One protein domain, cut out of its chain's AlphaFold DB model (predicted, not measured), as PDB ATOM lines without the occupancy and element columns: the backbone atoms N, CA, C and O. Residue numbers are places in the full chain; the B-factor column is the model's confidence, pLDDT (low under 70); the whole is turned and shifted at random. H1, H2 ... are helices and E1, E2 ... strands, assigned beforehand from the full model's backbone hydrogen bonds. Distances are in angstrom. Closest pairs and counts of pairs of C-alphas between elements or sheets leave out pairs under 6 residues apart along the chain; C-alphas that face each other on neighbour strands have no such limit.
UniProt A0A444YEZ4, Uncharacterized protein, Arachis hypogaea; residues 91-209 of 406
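What this domain is: This is residues 91 to 209 of the 406 residues of an uncharacterized protein of Arachis hypogaea (UniProt A0A444YEZ4). Two strongly twisted four-stranded sheets lie face to face as a sandwich, their strands at 23 degrees to each other, with the helix H1 toward one end of the long axis and the short helix H2 toward the other. The long hairpin of E3 and E4 runs along most of one sheet, and its link, residues 129 to 136, lies at the end where H1 is. The printed part has 119 residues with eight named strands and two named helices, in the order E1 E2 E3 E4 E5 E6 E7 H1 E8 H2. One sheet has the order E1 - E8 - E5 - E6, the other E2 - E3 - E4 - E7, both antiparallel throughout, and the class is mixed, helices and strands. The whole is compact, with a radius of gyration of the C-alphas of 14.3 A and spans of 44 by 29 by 21 A.

Where its parts are: E1, residues 95 to 101, begins with C-alpha 95 at (23.888, 16.287, 4.158) and is 16.5 A long. E2 is residues 111 to 113, 7.0 A. E3, residues 118 to 128, is 28.2 A long, and E4, residues 137 to 147, is 30.4 A long, from C-alpha 137 at (14.762, 29.245, -14.831). E5, residues 154 to 159, E6, residues 164 to 169, and E7, residues 174 to 179, measure 16.4 A, 17.2 A and 16.6 A. H1 is residues 185 to 194, 13.9 A. E8, residues 196 to 201, is 16.2 A long. H2, residues 204 to 209, is 8.6 A long and ends with C-alpha 209 at (17.678, 21.325, 15.268).

How they stand to each other: In the sheet with E1, the edge strands are E1 and E6. E1 and E8 are antiparallel at 150 degrees, with N 98 and O 198 at 2.9 A, within hydrogen-bond range. E8 and E5 are antiparallel at 148 degrees, with N 199 and O 157 at 2.8 A. E5 and E6 form a hairpin at 159 degrees, with N 156 and O 167 at 2.8 A. From edge to edge of this sheet the strands' lines turn by 83 degrees. In the other sheet E2, E3 and E4 form a meander, each strand the antiparallel neighbour of the one before. N 111 and O 123 are 2.9 A apart in the hairpin of E2 and E3, and N 124 and O 141 are 3.1 A apart in that of E3 and E4. E7 is the antiparallel neighbour of E4 at 156 degrees, with N 140 and O 177 at 2.8 A. The parts of the two sheets that face each other are 9.6 A centre to centre, their best planes 9 degrees apart. Between the sheets, the closest C-alphas of E1 and E3 are those of Ala 101 and Trp 124, 5.1 A apart. H1 is on the sheet with E1, where the closest C-alphas are those of Ala 100 and His 194, 6.9 A apart; it only grazes the other sheet, with its residues 188 to 192. H2 is on the sheet with E1 too, and the closest C-alphas of E5 and H2 are those of Asp 154 and Gly 204, 5.1 A apart. H1 and H2 are apart. In both helices every O i to N i+4 pair is within hydrogen-bond range.

The domain as a whole: The two C-alphas farthest apart are those of Gln 134 and Ser 149, 44.1 A. The first and last printed C-alphas, Val 91 and Leu 209, are 14.7 A apart. The printed part has no cut, and none of its links is long. The mean pLDDT of the printed part is 83.8; residues 91 to 94, 150 to 151 and 203 to 209 are under 70, and H2 has a mean of 56.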
ATOM      1  N   VAL A  91      28.547  12.922  12.135       47.66
ATOM      2  CA  VAL A  91      28.476  12.452  10.764       47.66
ATOM      3  C   VAL A  91      27.034  12.417  10.242       47.66
ATOM      4  O   VAL A  91      26.780  12.901   9.147       47.66
ATOM      5  N   ASP A  92      26.054  11.990  11.041       51.62
ATOM      6  CA  ASP A  92      24.630  11.976  10.660       51.62
ATOM      7  C   ASP A  92      24.009  13.384  10.534       51.62
ATOM      8  O   ASP A  92      22.885  13.525  10.048       51.62
ATOM      9  N   LEU A  93      24.757  14.418  10.938       55.88
ATOM     10  CA  LEU A  93      24.413  15.836  10.788       55.88
ATOM     11  C   LEU A  93      24.793  16.386   9.411       55.88
ATOM     12  O   LEU A  93      24.422  17.510   9.079       55.88
ATOM     13  N   LEU A  94      25.571  15.636   8.629       59.34
ATOM     14  CA  LEU A  94      26.026  16.088   7.328       59.34
ATOM     15  C   LEU A  94      25.022  15.687   6.241       59.34
ATOM     16  O   LEU A  94      24.526  14.554   6.248       59.34
ATOM     17  N   PRO A  95      24.720  16.603   5.305       70.06
ATOM     18  CA  PRO A  95      23.888  16.287   4.158       70.06
ATOM     19  C   PRO A  95      24.495  15.114   3.394       70.06
ATOM     20  O   PRO A  95      25.702  15.076   3.181       70.06
ATOM     21  N   VAL A  96      23.661  14.172   2.970       76.62
ATOM     22  CA  VAL A  96      24.073  13.035   2.140       76.62
ATOM     23  C   VAL A  96      23.609  13.286   0.723       76.62
ATOM     24  O   VAL A  96      22.424  13.542   0.518       76.62
ATOM     25  N   PHE A  97      24.509  13.201  -0.252       83.00
ATOM     26  CA  PHE A  97      24.122  13.325  -1.651       83.00
ATOM     27  C   PHE A  97      23.216  12.161  -2.054       83.00
ATOM     28  O   PHE A  97      23.564  10.993  -1.866       83.00
ATOM     29  N   VAL A  98      22.042  12.478  -2.597       88.31
ATOM     30  CA  VAL A  98      21.060  11.471  -3.033       88.31
ATOM     31  C   VAL A  98      20.867  11.442  -4.547       88.31
ATOM     32  O   VAL A  98      20.308  10.483  -5.073       88.31
ATOM     33  N   GLY A  99      21.371  12.452  -5.256       89.25
ATOM     34  CA  GLY A  99      21.416  12.499  -6.713       89.25
ATOM     35  C   GLY A  99      21.269  13.919  -7.251       89.25
ATOM     36  O   GLY A  99      21.206  14.875  -6.483       89.25
ATOM     37  N   ALA A 100      21.232  14.066  -8.576       91.88
ATOM     38  CA  ALA A 100      21.134  15.369  -9.228       91.88
ATOM     39  C   ALA A 100      20.110  15.364 -10.369       91.88
ATOM     40  O   ALA A 100      20.159  14.509 -11.252       91.88
ATOM     41  N   ALA A 101      19.178  16.320 -10.345       93.19
ATOM     42  CA  ALA A 101      18.110  16.430 -11.337       93.19
ATOM     43  C   ALA A 101      18.478  17.462 -12.413       93.19
ATOM     44  O   ALA A 101      18.656  18.645 -12.116       93.19
ATOM     45  N   SER A 102      18.601  17.009 -13.661       90.31
ATOM     46  CA  SER A 102      19.017  17.808 -14.825       90.31
ATOM     47  C   SER A 102      17.932  17.857 -15.905       90.31
ATOM     48  O   SER A 102      16.843  17.311 -15.737       90.31
ATOM     49  N   ASN A 103      18.224  18.469 -17.054       83.25
ATOM     50  CA  ASN A 103      17.264  18.575 -18.157       83.25
ATOM     51  C   ASN A 103      16.900  17.226 -18.812       83.25
ATOM     52  O   ASN A 103      15.954  17.168 -19.593       83.25
ATOM     53  N   THR A 104      17.667  16.165 -18.544       82.44
ATOM     54  CA  THR A 104      17.389  14.806 -19.023       82.44
ATOM     55  C   THR A 104      16.526  14.012 -18.049       82.44
ATOM     56  O   THR A 104      16.041  12.934 -18.403       82.44
ATOM     57  N   SER A 105      16.328  14.532 -16.833       83.50
ATOM     58  CA  SER A 105      15.429  13.925 -15.861       83.50
ATOM     59  C   SER A 105      13.978  14.224 -16.226       83.50
ATOM     60  O   SER A 105      13.619  15.342 -16.591       83.50
ATOM     61  N   SER A 106      13.139  13.202 -16.139       84.94
ATOM     62  CA  SER A 106      11.705  13.292 -16.410       84.94
ATOM     63  C   SER A 106      10.941  12.468 -15.373       84.94
ATOM     64  O   SER A 106      11.569  11.707 -14.637       84.94
ATOM     65  N   PRO A 107       9.603  12.554 -15.309       80.56
ATOM     66  CA  PRO A 107       8.817  11.689 -14.428       80.56
ATOM     67  C   PRO A 107       9.077  10.186 -14.638       80.56
ATOM     68  O   PRO A 107       8.981   9.412 -13.689       80.56
ATOM     69  N   ASP A 108       9.436   9.786 -15.863       79.56
ATOM     70  CA  ASP A 108       9.721   8.394 -16.233       79.56
ATOM     71  C   ASP A 108      11.209   8.021 -16.081       79.56
ATOM     72  O   ASP A 108      11.551   6.843 -16.025       79.56
ATOM     73  N   ASN A 109      12.096   9.018 -16.012       85.69
ATOM     74  CA  ASN A 109      13.542   8.866 -15.840       85.69
ATOM     75  C   ASN A 109      14.039   9.816 -14.741       85.69
ATOM     76  O   ASN A 109      14.841  10.724 -14.978       85.69
ATOM     77  N   SER A 110      13.467   9.664 -13.549       88.25
ATOM     78  CA  SER A 110      13.750  10.512 -12.395       88.25
ATOM     79  C   SER A 110      14.930   9.988 -11.586       88.25
ATOM     80  O   SER A 110      15.214   8.792 -11.575       88.25
ATOM     81  N   VAL A 111      15.563  10.878 -10.828       90.88
ATOM     82  CA  VAL A 111      16.478  10.483  -9.753       90.88
ATOM     83  C   VAL A 111      15.658   9.847  -8.642       90.88
ATOM     84  O   VAL A 111      14.681  10.454  -8.216       90.88
ATOM     85  N   GLU A 112      16.049   8.670  -8.155       93.69
ATOM     86  CA  GLU A 112      15.331   7.967  -7.089       93.69
ATOM     87  C   GLU A 112      16.247   7.657  -5.906       93.69
ATOM     88  O   GLU A 112      17.400   7.262  -6.086       93.69
ATOM     89  N   TRP A 113      15.735   7.810  -4.684       93.31
ATOM     90  CA  TRP A 113      16.474   7.461  -3.471       93.31
ATOM     91  C   TRP A 113      15.542   7.061  -2.333       93.31
ATOM     92  O   TRP A 113      14.342   7.343  -2.326       93.31
ATOM     93  N   LYS A 114      16.144   6.439  -1.319       90.38
ATOM     94  CA  LYS A 114      15.500   6.165  -0.039       90.38
ATOM     95  C   LYS A 114      15.821   7.286   0.945       90.38
ATOM     96  O   LYS A 114      16.988   7.517   1.260       90.38
ATOM     97  N   GLY A 115      14.790   7.973   1.421       84.81
ATOM     98  CA  GLY A 115      14.881   9.022   2.433       84.81
ATOM     99  C   GLY A 115      15.082   8.484   3.846       84.81
ATOM    100  O   GLY A 115      15.091   7.269   4.081       84.81
ATOM    101  N   ALA A 116      15.233   9.399   4.804       79.88
ATOM    102  CA  ALA A 116      15.259   9.039   6.216       79.88
ATOM    103  C   ALA A 116      13.841   8.697   6.686       79.88
ATOM    104  O   ALA A 116      13.655   7.716   7.411       79.88
ATOM    105  N   CYS A 117      12.858   9.448   6.183       81.94
ATOM    106  CA  CYS A 117      11.449   9.284   6.492       81.94
ATOM    107  C   CYS A 117      10.616   8.704   5.345       81.94
ATOM    108  O   CYS A 117       9.782   7.817   5.545       81.94
ATOM    109  N   PHE A 118      10.829   9.194   4.129       89.00
ATOM    110  CA  PHE A 118      10.092   8.735   2.953       89.00
ATOM    111  C   PHE A 118      10.929   7.705   2.211       89.00
ATOM    112  O   PHE A 118      12.065   7.989   1.839       89.00
ATOM    113  N   TYR A 119      10.422   6.487   2.031       89.44
ATOM    114  CA  TYR A 119      11.237   5.405   1.473       89.44
ATOM    115  C   TYR A 119      11.271   5.357  -0.049       89.44
ATOM    116  O   TYR A 119      12.196   4.761  -0.597       89.44
ATOM    117  N   GLU A 120      10.324   6.015  -0.712       92.75
ATOM    118  CA  GLU A 120      10.249   6.077  -2.168       92.75
ATOM    119  C   GLU A 120      10.208   7.536  -2.617       92.75
ATOM    120  O   GLU A 120       9.146   8.163  -2.651       92.75
ATOM    121  N   ASN A 121      11.378   8.082  -2.947       94.38
ATOM    122  CA  ASN A 121      11.506   9.470  -3.373       94.38
ATOM    123  C   ASN A 121      11.973   9.561  -4.812       94.38
ATOM    124  O   ASN A 121      12.812   8.768  -5.239       94.38
ATOM    125  N   LYS A 122      11.442  10.550  -5.532       95.25
ATOM    126  CA  LYS A 122      11.785  10.836  -6.923       95.25
ATOM    127  C   LYS A 122      11.988  12.328  -7.146       95.25
ATOM    128  O   LYS A 122      11.257  13.132  -6.568       95.25
ATOM    129  N   ALA A 123      12.922  12.692  -8.016       96.25
ATOM    130  CA  ALA A 123      13.143  14.073  -8.432       96.25
ATOM    131  C   ALA A 123      13.379  14.203  -9.937       96.25
ATOM    132  O   ALA A 123      14.076  13.380 -10.537       96.25
ATOM    133  N   TRP A 124      12.841  15.267 -10.531       96.06
ATOM    134  CA  TRP A 124      13.132  15.655 -11.909       96.06
ATOM    135  C   TRP A 124      13.051  17.173 -12.081       96.06
ATOM    136  O   TRP A 124      12.399  17.867 -11.304       96.06
ATOM    137  N   MET A 125      13.718  17.690 -13.106       94.56
ATOM    138  CA  MET A 125      13.811  19.121 -13.383       94.56
ATOM    139  C   MET A 125      13.056  19.478 -14.662       94.56
ATOM    140  O   MET A 125      13.245  18.851 -15.703       94.56
ATOM    141  N   VAL A 126      12.252  20.537 -14.606       94.69
ATOM    142  CA  VAL A 126      11.573  21.119 -15.768       94.69
ATOM    143  C   VAL A 126      12.115  22.522 -16.001       94.69
ATOM    144  O   VAL A 126      11.878  23.423 -15.208       94.69
ATOM    145  N   PHE A 127      12.838  22.728 -17.097       93.56
ATOM    146  CA  PHE A 127      13.340  24.053 -17.463       93.56
ATOM    147  C   PHE A 127      12.234  24.890 -18.103       93.56
ATOM    148  O   PHE A 127      11.442  24.384 -18.901       93.56
ATOM    149  N   HIS A 128      12.212  26.184 -17.802       92.06
ATOM    150  CA  HIS A 128      11.271  27.131 -18.394       92.06
ATOM    151  C   HIS A 128      11.902  28.520 -18.506       92.06
ATOM    152  O   HIS A 128      12.978  28.778 -17.979       92.06
ATOM    153  N   ASN A 129      11.248  29.425 -19.230       91.06
ATOM    154  CA  ASN A 129      11.675  30.822 -19.318       91.06
ATOM    155  C   ASN A 129      10.511  31.761 -18.995       91.06
ATOM    156  O   ASN A 129      10.158  32.647 -19.775       91.06
ATOM    157  N   ASN A 130       9.876  31.524 -17.848       88.31
ATOM    158  CA  ASN A 130       8.741  32.327 -17.398       88.31
ATOM    159  C   ASN A 130       9.155  33.775 -17.066       88.31
ATOM    160  O   ASN A 130       8.352  34.693 -17.220       88.31
ATOM    161  N   SER A 131      10.411  33.979 -16.655       84.44
ATOM    162  CA  SER A 131      11.014  35.277 -16.328       84.44
ATOM    163  C   SER A 131      11.444  36.101 -17.551       84.44
ATOM    164  O   SER A 131      11.763  37.276 -17.402       84.44
ATOM    165  N   GLN A 132      11.402  35.521 -18.760       88.06
ATOM    166  CA  GLN A 132      11.794  36.158 -20.029       88.06
ATOM    167  C   GLN A 132      13.244  36.663 -20.060       88.06
ATOM    168  O   GLN A 132      13.571  37.587 -20.810       88.06
ATOM    169  N   THR A 133      14.130  36.058 -19.273       88.94
ATOM    170  CA  THR A 133      15.551  36.411 -19.270       88.94
ATOM    171  C   THR A 133      16.336  35.539 -20.245       88.94
ATOM    172  O   THR A 133      15.801  34.612 -20.863       88.94
ATOM    173  N   GLN A 134      17.619  35.850 -20.445       89.19
ATOM    174  CA  GLN A 134      18.446  35.162 -21.441       89.19
ATOM    175  C   GLN A 134      18.567  33.652 -21.170       89.19
ATOM    176  O   GLN A 134      18.645  32.871 -22.119       89.19
ATOM    177  N   TYR A 135      18.583  33.250 -19.897       89.06
ATOM    178  CA  TYR A 135      18.787  31.858 -19.487       89.06
ATOM    179  C   TYR A 135      17.555  31.230 -18.823       89.06
ATOM    180  O   TYR A 135      17.526  30.010 -18.664       89.06
ATOM    181  N   GLY A 136      16.528  32.022 -18.494       92.88
ATOM    182  CA  GLY A 136      15.318  31.533 -17.839       92.88
ATOM    183  C   GLY A 136      15.609  30.867 -16.495       92.88
ATOM    184  O   GLY A 136      16.591  31.188 -15.825       92.88
ATOM    185  N   GLY A 137      14.748  29.931 -16.113       94.06
ATOM    186  CA  GLY A 137      14.762  29.245 -14.831       94.06
ATOM    187  C   GLY A 137      14.398  27.765 -14.949       94.06
ATOM    188  O   GLY A 137      14.560  27.131 -15.999       94.06
ATOM    189  N   GLY A 138      13.906  27.195 -13.857       94.69
ATOM    190  CA  GLY A 138      13.412  25.826 -13.837       94.69
ATOM    191  C   GLY A 138      12.655  25.484 -12.563       94.69
ATOM    192  O   GLY A 138      12.828  26.119 -11.527       94.69
ATOM    193  N   THR A 139      11.826  24.455 -12.644       95.94
ATOM    194  CA  THR A 139      11.072  23.893 -11.529       95.94
ATOM    195  C   THR A 139      11.636  22.515 -11.211       95.94
ATOM    196  O   THR A 139      11.576  21.599 -12.036       95.94
ATOM    197  N   LEU A 140      12.173  22.354 -10.006       95.94
ATOM    198  CA  LEU A 140      12.537  21.049  -9.472       95.94
ATOM    199  C   LEU A 140      11.297  20.419  -8.848       95.94
ATOM    200  O   LEU A 140      10.759  20.928  -7.868       95.94
ATOM    201  N   HIS A 141      10.859  19.299  -9.400       96.00
ATOM    202  CA  HIS A 141       9.794  18.493  -8.829       96.00
ATOM    203  C   HIS A 141      10.395  17.446  -7.900       96.00
ATOM    204  O   HIS A 141      11.343  16.750  -8.267       96.00
ATOM    205  N   LEU A 142       9.817  17.318  -6.709       94.44
ATOM    206  CA  LEU A 142      10.210  16.346  -5.701       94.44
ATOM    207  C   LEU A 142       8.978  15.579  -5.227       94.44
ATOM    208  O   LEU A 142       8.100  16.131  -4.566       94.44
ATOM    209  N   LYS A 143       8.906  14.290  -5.540       94.31
ATOM    210  CA  LYS A 143       7.826  13.417  -5.086       94.31
ATOM    211  C   LYS A 143       8.332  12.524  -3.971       94.31
ATOM    212  O   LYS A 143       9.155  11.649  -4.217       94.31
ATOM    213  N   VAL A 144       7.799  12.718  -2.770       92.50
ATOM    214  CA  VAL A 144       8.130  11.898  -1.598       92.50
ATOM    215  C   VAL A 144       6.964  10.972  -1.263       92.50
ATOM    216  O   VAL A 144       5.811  11.408  -1.200       92.50
ATOM    217  N   SER A 145       7.242   9.675  -1.118       90.31
ATOM    218  CA  SER A 145       6.235   8.620  -0.925       90.31
ATOM    219  C   SER A 145       6.670   7.592   0.123       90.31
ATOM    220  O   SER A 145       7.813   7.580   0.575       90.31
ATOM    221  N   GLU A 146       5.736   6.743   0.557       89.19
ATOM    222  CA  GLU A 146       6.002   5.700   1.556       89.19
ATOM    223  C   GLU A 146       6.600   6.221   2.874       89.19
ATOM    224  O   GLU A 146       7.582   5.703   3.397       89.19
ATOM    225  N   ALA A 147       5.959   7.251   3.442       85.44
ATOM    226  CA  ALA A 147       6.247   7.721   4.799       85.44
ATOM    227  C   ALA A 147       6.095   6.584   5.825       85.44
ATOM    228  O   ALA A 147       5.044   5.932   5.850       85.44
ATOM    229  N   HIS A 148       7.094   6.382   6.687       79.88
ATOM    230  CA  HIS A 148       7.045   5.358   7.743       79.88
ATOM    231  C   HIS A 148       6.242   5.770   8.995       79.88
ATOM    232  O   HIS A 148       5.844   4.897   9.771       79.88
ATOM    233  N   SER A 149       5.959   7.065   9.181       75.06
ATOM    234  CA  SER A 149       5.118   7.602  10.263       75.06
ATOM    235  C   SER A 149       4.301   8.819   9.807       75.06
ATOM    236  O   SER A 149       4.517   9.358   8.720       75.06
ATOM    237  N   TRP A 150       3.333   9.256  10.620       68.06
ATOM    238  CA  TRP A 150       2.564  10.484  10.346       68.06
ATOM    239  C   TRP A 150       3.317  11.763  10.711       68.06
ATOM    240  O   TRP A 150       2.994  12.831  10.203       68.06
ATOM    241  N   THR A 151       4.331  11.655  11.563       68.50
ATOM    242  CA  THR A 151       5.240  12.748  11.930       68.50
ATOM    243  C   THR A 151       6.416  12.872  10.976       68.50
ATOM    244  O   THR A 151       7.443  13.446  11.334       68.50
ATOM    245  N   CYS A 152       6.280  12.315   9.773       75.69
ATOM    246  CA  CYS A 152       7.401  12.206   8.877       75.69
ATOM    247  C   CYS A 152       7.929  13.558   8.433       75.69
ATOM    248  O   CYS A 152       7.140  14.418   8.051       75.69
ATOM    249  N   LEU A 153       9.250  13.725   8.436       79.00
ATOM    250  CA  LEU A 153       9.881  14.938   7.942       79.00
ATOM    251  C   LEU A 153      11.296  14.655   7.434       79.00
ATOM    252  O   LEU A 153      12.182  14.319   8.220       79.00
ATOM    253  N   ASP A 154      11.505  14.874   6.137       83.25
ATOM    254  CA  ASP A 154      12.836  14.929   5.525       83.25
ATOM    255  C   ASP A 154      13.199  16.385   5.200       83.25
ATOM    256  O   ASP A 154      12.369  17.146   4.696       83.25
ATOM    257  N   LEU A 155      14.442  16.764   5.493       80.81
ATOM    258  CA  LEU A 155      15.016  18.069   5.171       80.81
ATOM    259  C   LEU A 155      16.031  17.886   4.040       80.81
ATOM    260  O   LEU A 155      16.913  17.026   4.135       80.81
ATOM    261  N   TYR A 156      15.909  18.699   2.996       83.75
ATOM    262  CA  TYR A 156      16.763  18.650   1.817       83.75
ATOM    263  C   TYR A 156      17.524  19.952   1.617       83.75
ATOM    264  O   TYR A 156      16.999  21.037   1.860       83.75
ATOM    265  N   ILE A 157      18.751  19.830   1.121       81.81
ATOM    266  CA  ILE A 157      19.552  20.937   0.606       81.81
ATOM    267  C   ILE A 157      19.701  20.733  -0.900       81.81
ATOM    268  O   ILE A 157      19.995  19.633  -1.366       81.81
ATOM    269  N   PHE A 158      19.496  21.799  -1.658       84.56
ATOM    270  CA  PHE A 158      19.601  21.835  -3.108       84.56
ATOM    271  C   PHE A 158      20.717  22.794  -3.487       84.56
ATOM    272  O   PHE A 158      20.695  23.956  -3.077       84.56
ATOM    273  N   ALA A 159      21.691  22.318  -4.258       83.44
ATOM    274  CA  ALA A 159      22.878  23.103  -4.556       83.44
ATOM    275  C   ALA A 159      23.323  23.019  -6.015       83.44
ATOM    276  O   ALA A 159      23.246  21.981  -6.676       83.44
ATOM    277  N   THR A 160      23.858  24.140  -6.471       82.88
ATOM    278  CA  THR A 160      24.726  24.288  -7.637       82.88
ATOM    279  C   THR A 160      26.039  24.913  -7.146       82.88
ATOM    280  O   THR A 160      26.086  25.421  -6.023       82.88
ATOM    281  N   PRO A 161      27.102  24.957  -7.967       73.06
ATOM    282  CA  PRO A 161      28.307  25.712  -7.631       73.06
ATOM    283  C   PRO A 161      28.054  27.201  -7.332       73.06
ATOM    284  O   PRO A 161      28.900  27.841  -6.718       73.06
ATOM    285  N   TYR A 162      26.898  27.735  -7.742       74.56
ATOM    286  CA  TYR A 162      26.545  29.156  -7.696       74.56
ATOM    287  C   TYR A 162      25.522  29.483  -6.593       74.56
ATOM    288  O   TYR A 162      25.514  30.578  -6.027       74.56
ATOM    289  N   ARG A 163      24.655  28.532  -6.217       74.69
ATOM    290  CA  ARG A 163      23.635  28.758  -5.183       74.69
ATOM    291  C   ARG A 163      23.338  27.532  -4.343       74.69
ATOM    292  O   ARG A 163      23.434  26.401  -4.803       74.69
ATOM    293  N   VAL A 164      22.863  27.797  -3.130       74.81
ATOM    294  CA  VAL A 164      22.345  26.787  -2.214       74.81
ATOM    295  C   VAL A 164      21.010  27.259  -1.655       74.81
ATOM    296  O   VAL A 164      20.854  28.425  -1.298       74.81
ATOM    297  N   THR A 165      20.046  26.351  -1.607       75.06
ATOM    298  CA  THR A 165      18.741  26.541  -0.970       75.06
ATOM    299  C   THR A 165      18.340  25.254  -0.255       75.06
ATOM    300  O   THR A 165      19.002  24.227  -0.396       75.06
ATOM    301  N   TRP A 166      17.287  25.289   0.546       78.31
ATOM    302  CA  TRP A 166      16.840  24.151   1.337       78.31
ATOM    303  C   TRP A 166      15.324  24.166   1.486       78.31
ATOM    304  O   TRP A 166      14.697  25.221   1.400       78.31
ATOM    305  N   ASP A 167      14.743  22.992   1.700       79.06
ATOM    306  CA  ASP A 167      13.309  22.843   1.939       79.06
ATOM    307  C   ASP A 167      13.025  21.563   2.737       79.06
ATOM    308  O   ASP A 167      13.865  20.660   2.811       79.06
ATOM    309  N   TYR A 168      11.848  21.478   3.346       81.81
ATOM    310  CA  TYR A 168      11.430  20.342   4.160       81.81
ATOM    311  C   TYR A 168      10.090  19.782   3.693       81.81
ATOM    312  O   TYR A 168       9.157  20.506   3.350       81.81
ATOM    313  N   TYR A 169       9.956  18.460   3.756       84.75
ATOM    314  CA  TYR A 169       8.752  17.776   3.296       84.75
ATOM    315  C   TYR A 169       8.207  16.880   4.388       84.75
ATOM    316  O   TYR A 169       8.906  16.007   4.892       84.75
ATOM    317  N   PHE A 170       6.936  17.098   4.732       81.19
ATOM    318  CA  PHE A 170       6.215  16.329   5.749       81.19
ATOM    319  C   PHE A 170       4.971  15.607   5.209       81.19
ATOM    320  O   PHE A 170       4.398  14.747   5.871       81.19
ATOM    321  N   LEU A 171       4.554  15.925   3.978       81.88
ATOM    322  CA  LEU A 171       3.424  15.280   3.311       81.88
ATOM    323  C   LEU A 171       3.914  14.394   2.174       81.88
ATOM    324  O   LEU A 171       4.689  14.839   1.329       81.88
ATOM    325  N   SER A 172       3.383  13.172   2.132       88.00
ATOM    326  CA  SER A 172       3.591  12.209   1.051       88.00
ATOM    327  C   SER A 172       2.863  12.674  -0.215       88.00
ATOM    328  O   SER A 172       1.724  12.280  -0.466       88.00
ATOM    329  N   ARG A 173       3.489  13.568  -0.977       88.94
ATOM    330  CA  ARG A 173       2.961  14.139  -2.219       88.94
ATOM    331  C   ARG A 173       4.099  14.630  -3.110       88.94
ATOM    332  O   ARG A 173       5.271  14.565  -2.744       88.94
ATOM    333  N   GLU A 174       3.723  15.130  -4.275       93.56
ATOM    334  CA  GLU A 174       4.608  15.933  -5.108       93.56
ATOM    335  C   GLU A 174       4.708  17.360  -4.560       93.56
ATOM    336  O   GLU A 174       3.704  17.974  -4.185       93.56
ATOM    337  N   HIS A 175       5.933  17.861  -4.507       93.12
ATOM    338  CA  HIS A 175       6.297  19.220  -4.145       93.12
ATOM    339  C   HIS A 175       7.149  19.818  -5.261       93.12
ATOM    340  O   HIS A 175       7.694  19.098  -6.099       93.12
ATOM    341  N   THR A 176       7.270  21.138  -5.266       93.75
ATOM    342  CA  THR A 176       8.000  21.872  -6.300       93.75
ATOM    343  C   THR A 176       8.860  22.952  -5.670       93.75
ATOM    344  O   THR A 176       8.367  23.710  -4.835       93.75
ATOM    345  N   LEU A 177      10.102  23.058  -6.125       91.50
ATOM    346  CA  LEU A 177      11.019  24.140  -5.803       91.50
ATOM    347  C   LEU A 177      11.308  24.937  -7.076       91.50
ATOM    348  O   LEU A 177      11.766  24.385  -8.076       91.50
ATOM    349  N   GLU A 178      11.027  26.233  -7.030       93.50
ATOM    350  CA  GLU A 178      11.100  27.110  -8.194       93.50
ATOM    351  C   GLU A 178      12.406  27.910  -8.224       93.50
ATOM    352  O   GLU A 178      12.744  28.620  -7.276       93.50
ATOM    353  N   PHE A 179      13.106  27.844  -9.353       90.94
ATOM    354  CA  PHE A 179      14.236  28.698  -9.694       90.94
ATOM    355  C   PHE A 179      13.763  29.689 -10.756       90.94
ATOM    356  O   PHE A 179      13.686  29.348 -11.931       90.94
ATOM    357  N   SER A 180      13.424  30.916 -10.352       89.75
ATOM    358  CA  SER A 180      12.880  31.930 -11.270       89.75
ATOM    359  C   SER A 180      13.865  32.332 -12.370       89.75
ATOM    360  O   SER A 180      13.465  32.584 -13.507       89.75
ATOM    361  N   GLU A 181      15.151  32.402 -12.024       92.00
ATOM    362  CA  GLU A 181      16.233  32.748 -12.938       92.00
ATOM    363  C   GLU A 181      17.571  32.128 -12.497       92.00
ATOM    364  O   GLU A 181      17.919  32.132 -11.306       92.00
ATOM    365  N   TRP A 182      18.326  31.606 -13.468       91.62
ATOM    366  CA  TRP A 182      19.725  31.202 -13.302       91.62
ATOM    367  C   TRP A 182      20.649  32.424 -13.277       91.62
ATOM    368  O   TRP A 182      20.463  33.365 -14.038       91.62
ATOM    369  N   GLU A 183      21.683  32.392 -12.441       85.44
ATOM    370  CA  GLU A 183      22.566  33.534 -12.156       85.44
ATOM    371  C   GLU A 183      23.354  33.984 -13.394       85.44
ATOM    372  O   GLU A 183      23.707  35.149 -13.555       85.44
ATOM    373  N   GLY A 184      23.576  33.058 -14.325       88.25
ATOM    374  CA  GLY A 184      24.108  33.358 -15.640       88.25
ATOM    375  C   GLY A 184      24.323  32.102 -16.472       88.25
ATOM    376  O   GLY A 184      23.927  30.993 -16.103       88.25
ATOM    377  N   LYS A 185      25.023  32.273 -17.598       88.88
ATOM    378  CA  LYS A 185      25.331  31.188 -18.541       88.88
ATOM    379  C   LYS A 185      25.995  29.985 -17.870       88.88
ATOM    380  O   LYS A 185      25.711  28.846 -18.224       88.88
ATOM    381  N   ALA A 186      26.911  30.258 -16.943       82.00
ATOM    382  CA  ALA A 186      27.743  29.242 -16.322       82.00
ATOM    383  C   ALA A 186      26.924  28.322 -15.399       82.00
ATOM    384  O   ALA A 186      27.096  27.104 -15.446       82.00
ATOM    385  N   GLU A 187      25.968  28.877 -14.646       87.44
ATOM    386  CA  GLU A 187      25.018  28.082 -13.865       87.44
ATOM    387  C   GLU A 187      24.049  27.316 -14.768       87.44
ATOM    388  O   GLU A 187      23.874  26.115 -14.589       87.44
ATOM    389  N   TYR A 188      23.473  27.975 -15.776       90.38
ATOM    390  CA  TYR A 188      22.535  27.337 -16.701       90.38
ATOM    391  C   TYR A 188      23.140  26.103 -17.392       90.38
ATOM    392  O   TYR A 188      22.553  25.020 -17.365       90.38
ATOM    393  N   GLU A 189      24.340  26.232 -17.969       89.50
ATOM    394  CA  GLU A 189      25.036  25.106 -18.603       89.50
ATOM    395  C   GLU A 189      25.458  24.042 -17.581       89.50
ATOM    396  O   GLU A 189      25.429  22.848 -17.888       89.50
ATOM    397  N   TYR A 190      25.812  24.437 -16.354       86.12
ATOM    398  CA  TYR A 190      26.097  23.477 -15.292       86.12
ATOM    399  C   TYR A 190      24.861  22.633 -14.968       86.12
ATOM    400  O   TYR A 190      24.933  21.410 -15.058       86.12
ATOM    401  N   VAL A 191      23.723  23.261 -14.655       91.12
ATOM    402  CA  VAL A 191      22.491  22.558 -14.258       91.12
ATOM    403  C   VAL A 191      21.945  21.717 -15.410       91.12
ATOM    404  O   VAL A 191      21.445  20.613 -15.200       91.12
ATOM    405  N   LYS A 192      22.091  22.186 -16.648       89.88
ATOM    406  CA  LYS A 192      21.721  21.411 -17.831       89.88
ATOM    407  C   LYS A 192      22.511  20.103 -17.936       89.88
ATOM    408  O   LYS A 192      21.915  19.069 -18.203       89.88
ATOM    409  N   ASN A 193      23.825  20.137 -17.709       87.00
ATOM    410  CA  ASN A 193      24.697  18.975 -17.911       87.00
ATOM    411  C   ASN A 193      24.862  18.089 -16.661       87.00
ATOM    412  O   ASN A 193      25.031  16.880 -16.794       87.00
ATOM    413  N   HIS A 194      24.798  18.672 -15.462       86.12
ATOM    414  CA  HIS A 194      25.091  18.002 -14.186       86.12
ATOM    415  C   HIS A 194      23.894  17.969 -13.229       86.12
ATOM    416  O   HIS A 194      23.867  17.145 -12.322       86.12
ATOM    417  N   GLY A 195      22.887  18.818 -13.449       91.38
ATOM    418  CA  GLY A 195      21.704  18.921 -12.599       91.38
ATOM    419  C   GLY A 195      21.885  19.798 -11.362       91.38
ATOM    420  O   GLY A 195      22.975  20.276 -11.054       91.38
ATOM    421  N   VAL A 196      20.777  20.014 -10.652       91.25
ATOM    422  CA  VAL A 196      20.798  20.525  -9.276       91.25
ATOM    423  C   VAL A 196      21.075  19.349  -8.353       91.25
ATOM    424  O   VAL A 196      20.319  18.376  -8.361       91.25
ATOM    425  N   SER A 197      22.140  19.446  -7.562       91.31
ATOM    426  CA  SER A 197      22.510  18.431  -6.580       91.31
ATOM    427  C   SER A 197      21.538  18.450  -5.408       91.31
ATOM    428  O   SER A 197      21.263  19.505  -4.839       91.31
ATOM    429  N   ILE A 198      21.035  17.276  -5.044       90.62
ATOM    430  CA  ILE A 198      20.058  17.072  -3.980       90.62
ATOM    431  C   ILE A 198      20.759  16.353  -2.835       90.62
ATOM    432  O   ILE A 198      21.357  15.287  -3.017       90.62
ATOM    433  N   PHE A 199      20.648  16.923  -1.645       84.88
ATOM    434  CA  PHE A 199      21.204  16.364  -0.430       84.88
ATOM    435  C   PHE A 199      20.125  16.164   0.618       84.88
ATOM    436  O   PHE A 199      19.286  17.035   0.818       84.88
ATOM    437  N   LEU A 200      20.177  15.038   1.319       84.44
ATOM    438  CA  LEU A 200      19.259  14.684   2.392       84.44
ATOM    439  C   LEU A 200      19.950  14.793   3.749       84.44
ATOM    440  O   LEU A 200      20.993  14.181   3.981       84.44
ATOM    441  N   MET A 201      19.300  15.472   4.685       76.56
ATOM    442  CA  MET A 201      19.683  15.465   6.092       76.56
ATOM    443  C   MET A 201      19.111  14.213   6.763       76.56
ATOM    444  O   MET A 201      17.928  14.158   7.102       76.56
ATOM    445  N   LYS A 202      19.950  13.189   6.968       71.12
ATOM    446  CA  LYS A 202      19.506  11.894   7.523       71.12
ATOM    447  C   LYS A 202      18.926  11.985   8.936       71.12
ATOM    448  O   LYS A 202      18.134  11.126   9.317       71.12
ATOM    449  N   ALA A 203      19.305  13.005   9.698       63.28
ATOM    450  CA  ALA A 203      18.814  13.223  11.053       63.28
ATOM    451  C   ALA A 203      17.389  13.837  11.112       63.28
ATOM    452  O   ALA A 203      16.816  13.956  12.196       63.28
ATOM    453  N   GLY A 204      16.801  14.232   9.970       62.62
ATOM    454  CA  GLY A 204      15.510  14.935   9.906       62.62
ATOM    455  C   GLY A 204      15.538  16.315  10.589       62.62
ATOM    456  O   GLY A 204      16.588  16.778  11.031       62.62
ATOM    457  N   MET A 205      14.395  17.008  10.697       57.97
ATOM    458  CA  MET A 205      14.341  18.362  11.297       57.97
ATOM    459  C   MET A 205      14.739  18.376  12.772       57.97
ATOM    460  O   MET A 205      15.437  19.290  13.193       57.97
ATOM    461  N   LEU A 206      14.319  17.388  13.564       54.44
ATOM    462  CA  LEU A 206      14.616  17.376  14.999       54.44
ATOM    463  C   LEU A 206      16.090  17.074  15.272       54.44
ATOM    464  O   LEU A 206      16.692  17.761  16.089       54.44
ATOM    465  N   GLY A 207      16.682  16.131  14.537       55.47
ATOM    466  CA  GLY A 207      18.118  15.886  14.598       55.47
ATOM    467  C   GLY A 207      18.934  17.036  14.005       55.47
ATOM    468  O   GLY A 207      20.012  17.322  14.501       55.47
ATOM    469  N   THR A 208      18.407  17.772  13.018       51.06
ATOM    470  CA  THR A 208      19.047  18.993  12.493       51.06
ATOM    471  C   THR A 208      18.942  20.165  13.477       51.06
ATOM    472  O   THR A 208      19.902  20.902  13.642       51.06
ATOM    473  N   LEU A 209      17.822  20.338  14.185       52.34
ATOM    474  CA  LEU A 209      17.678  21.325  15.268       52.34
ATOM    475  C   LEU A 209      18.579  20.994  16.464       52.34
ATOM    476  O   LEU A 209      19.166  21.895  17.057       52.34
TER     477      LEU A 209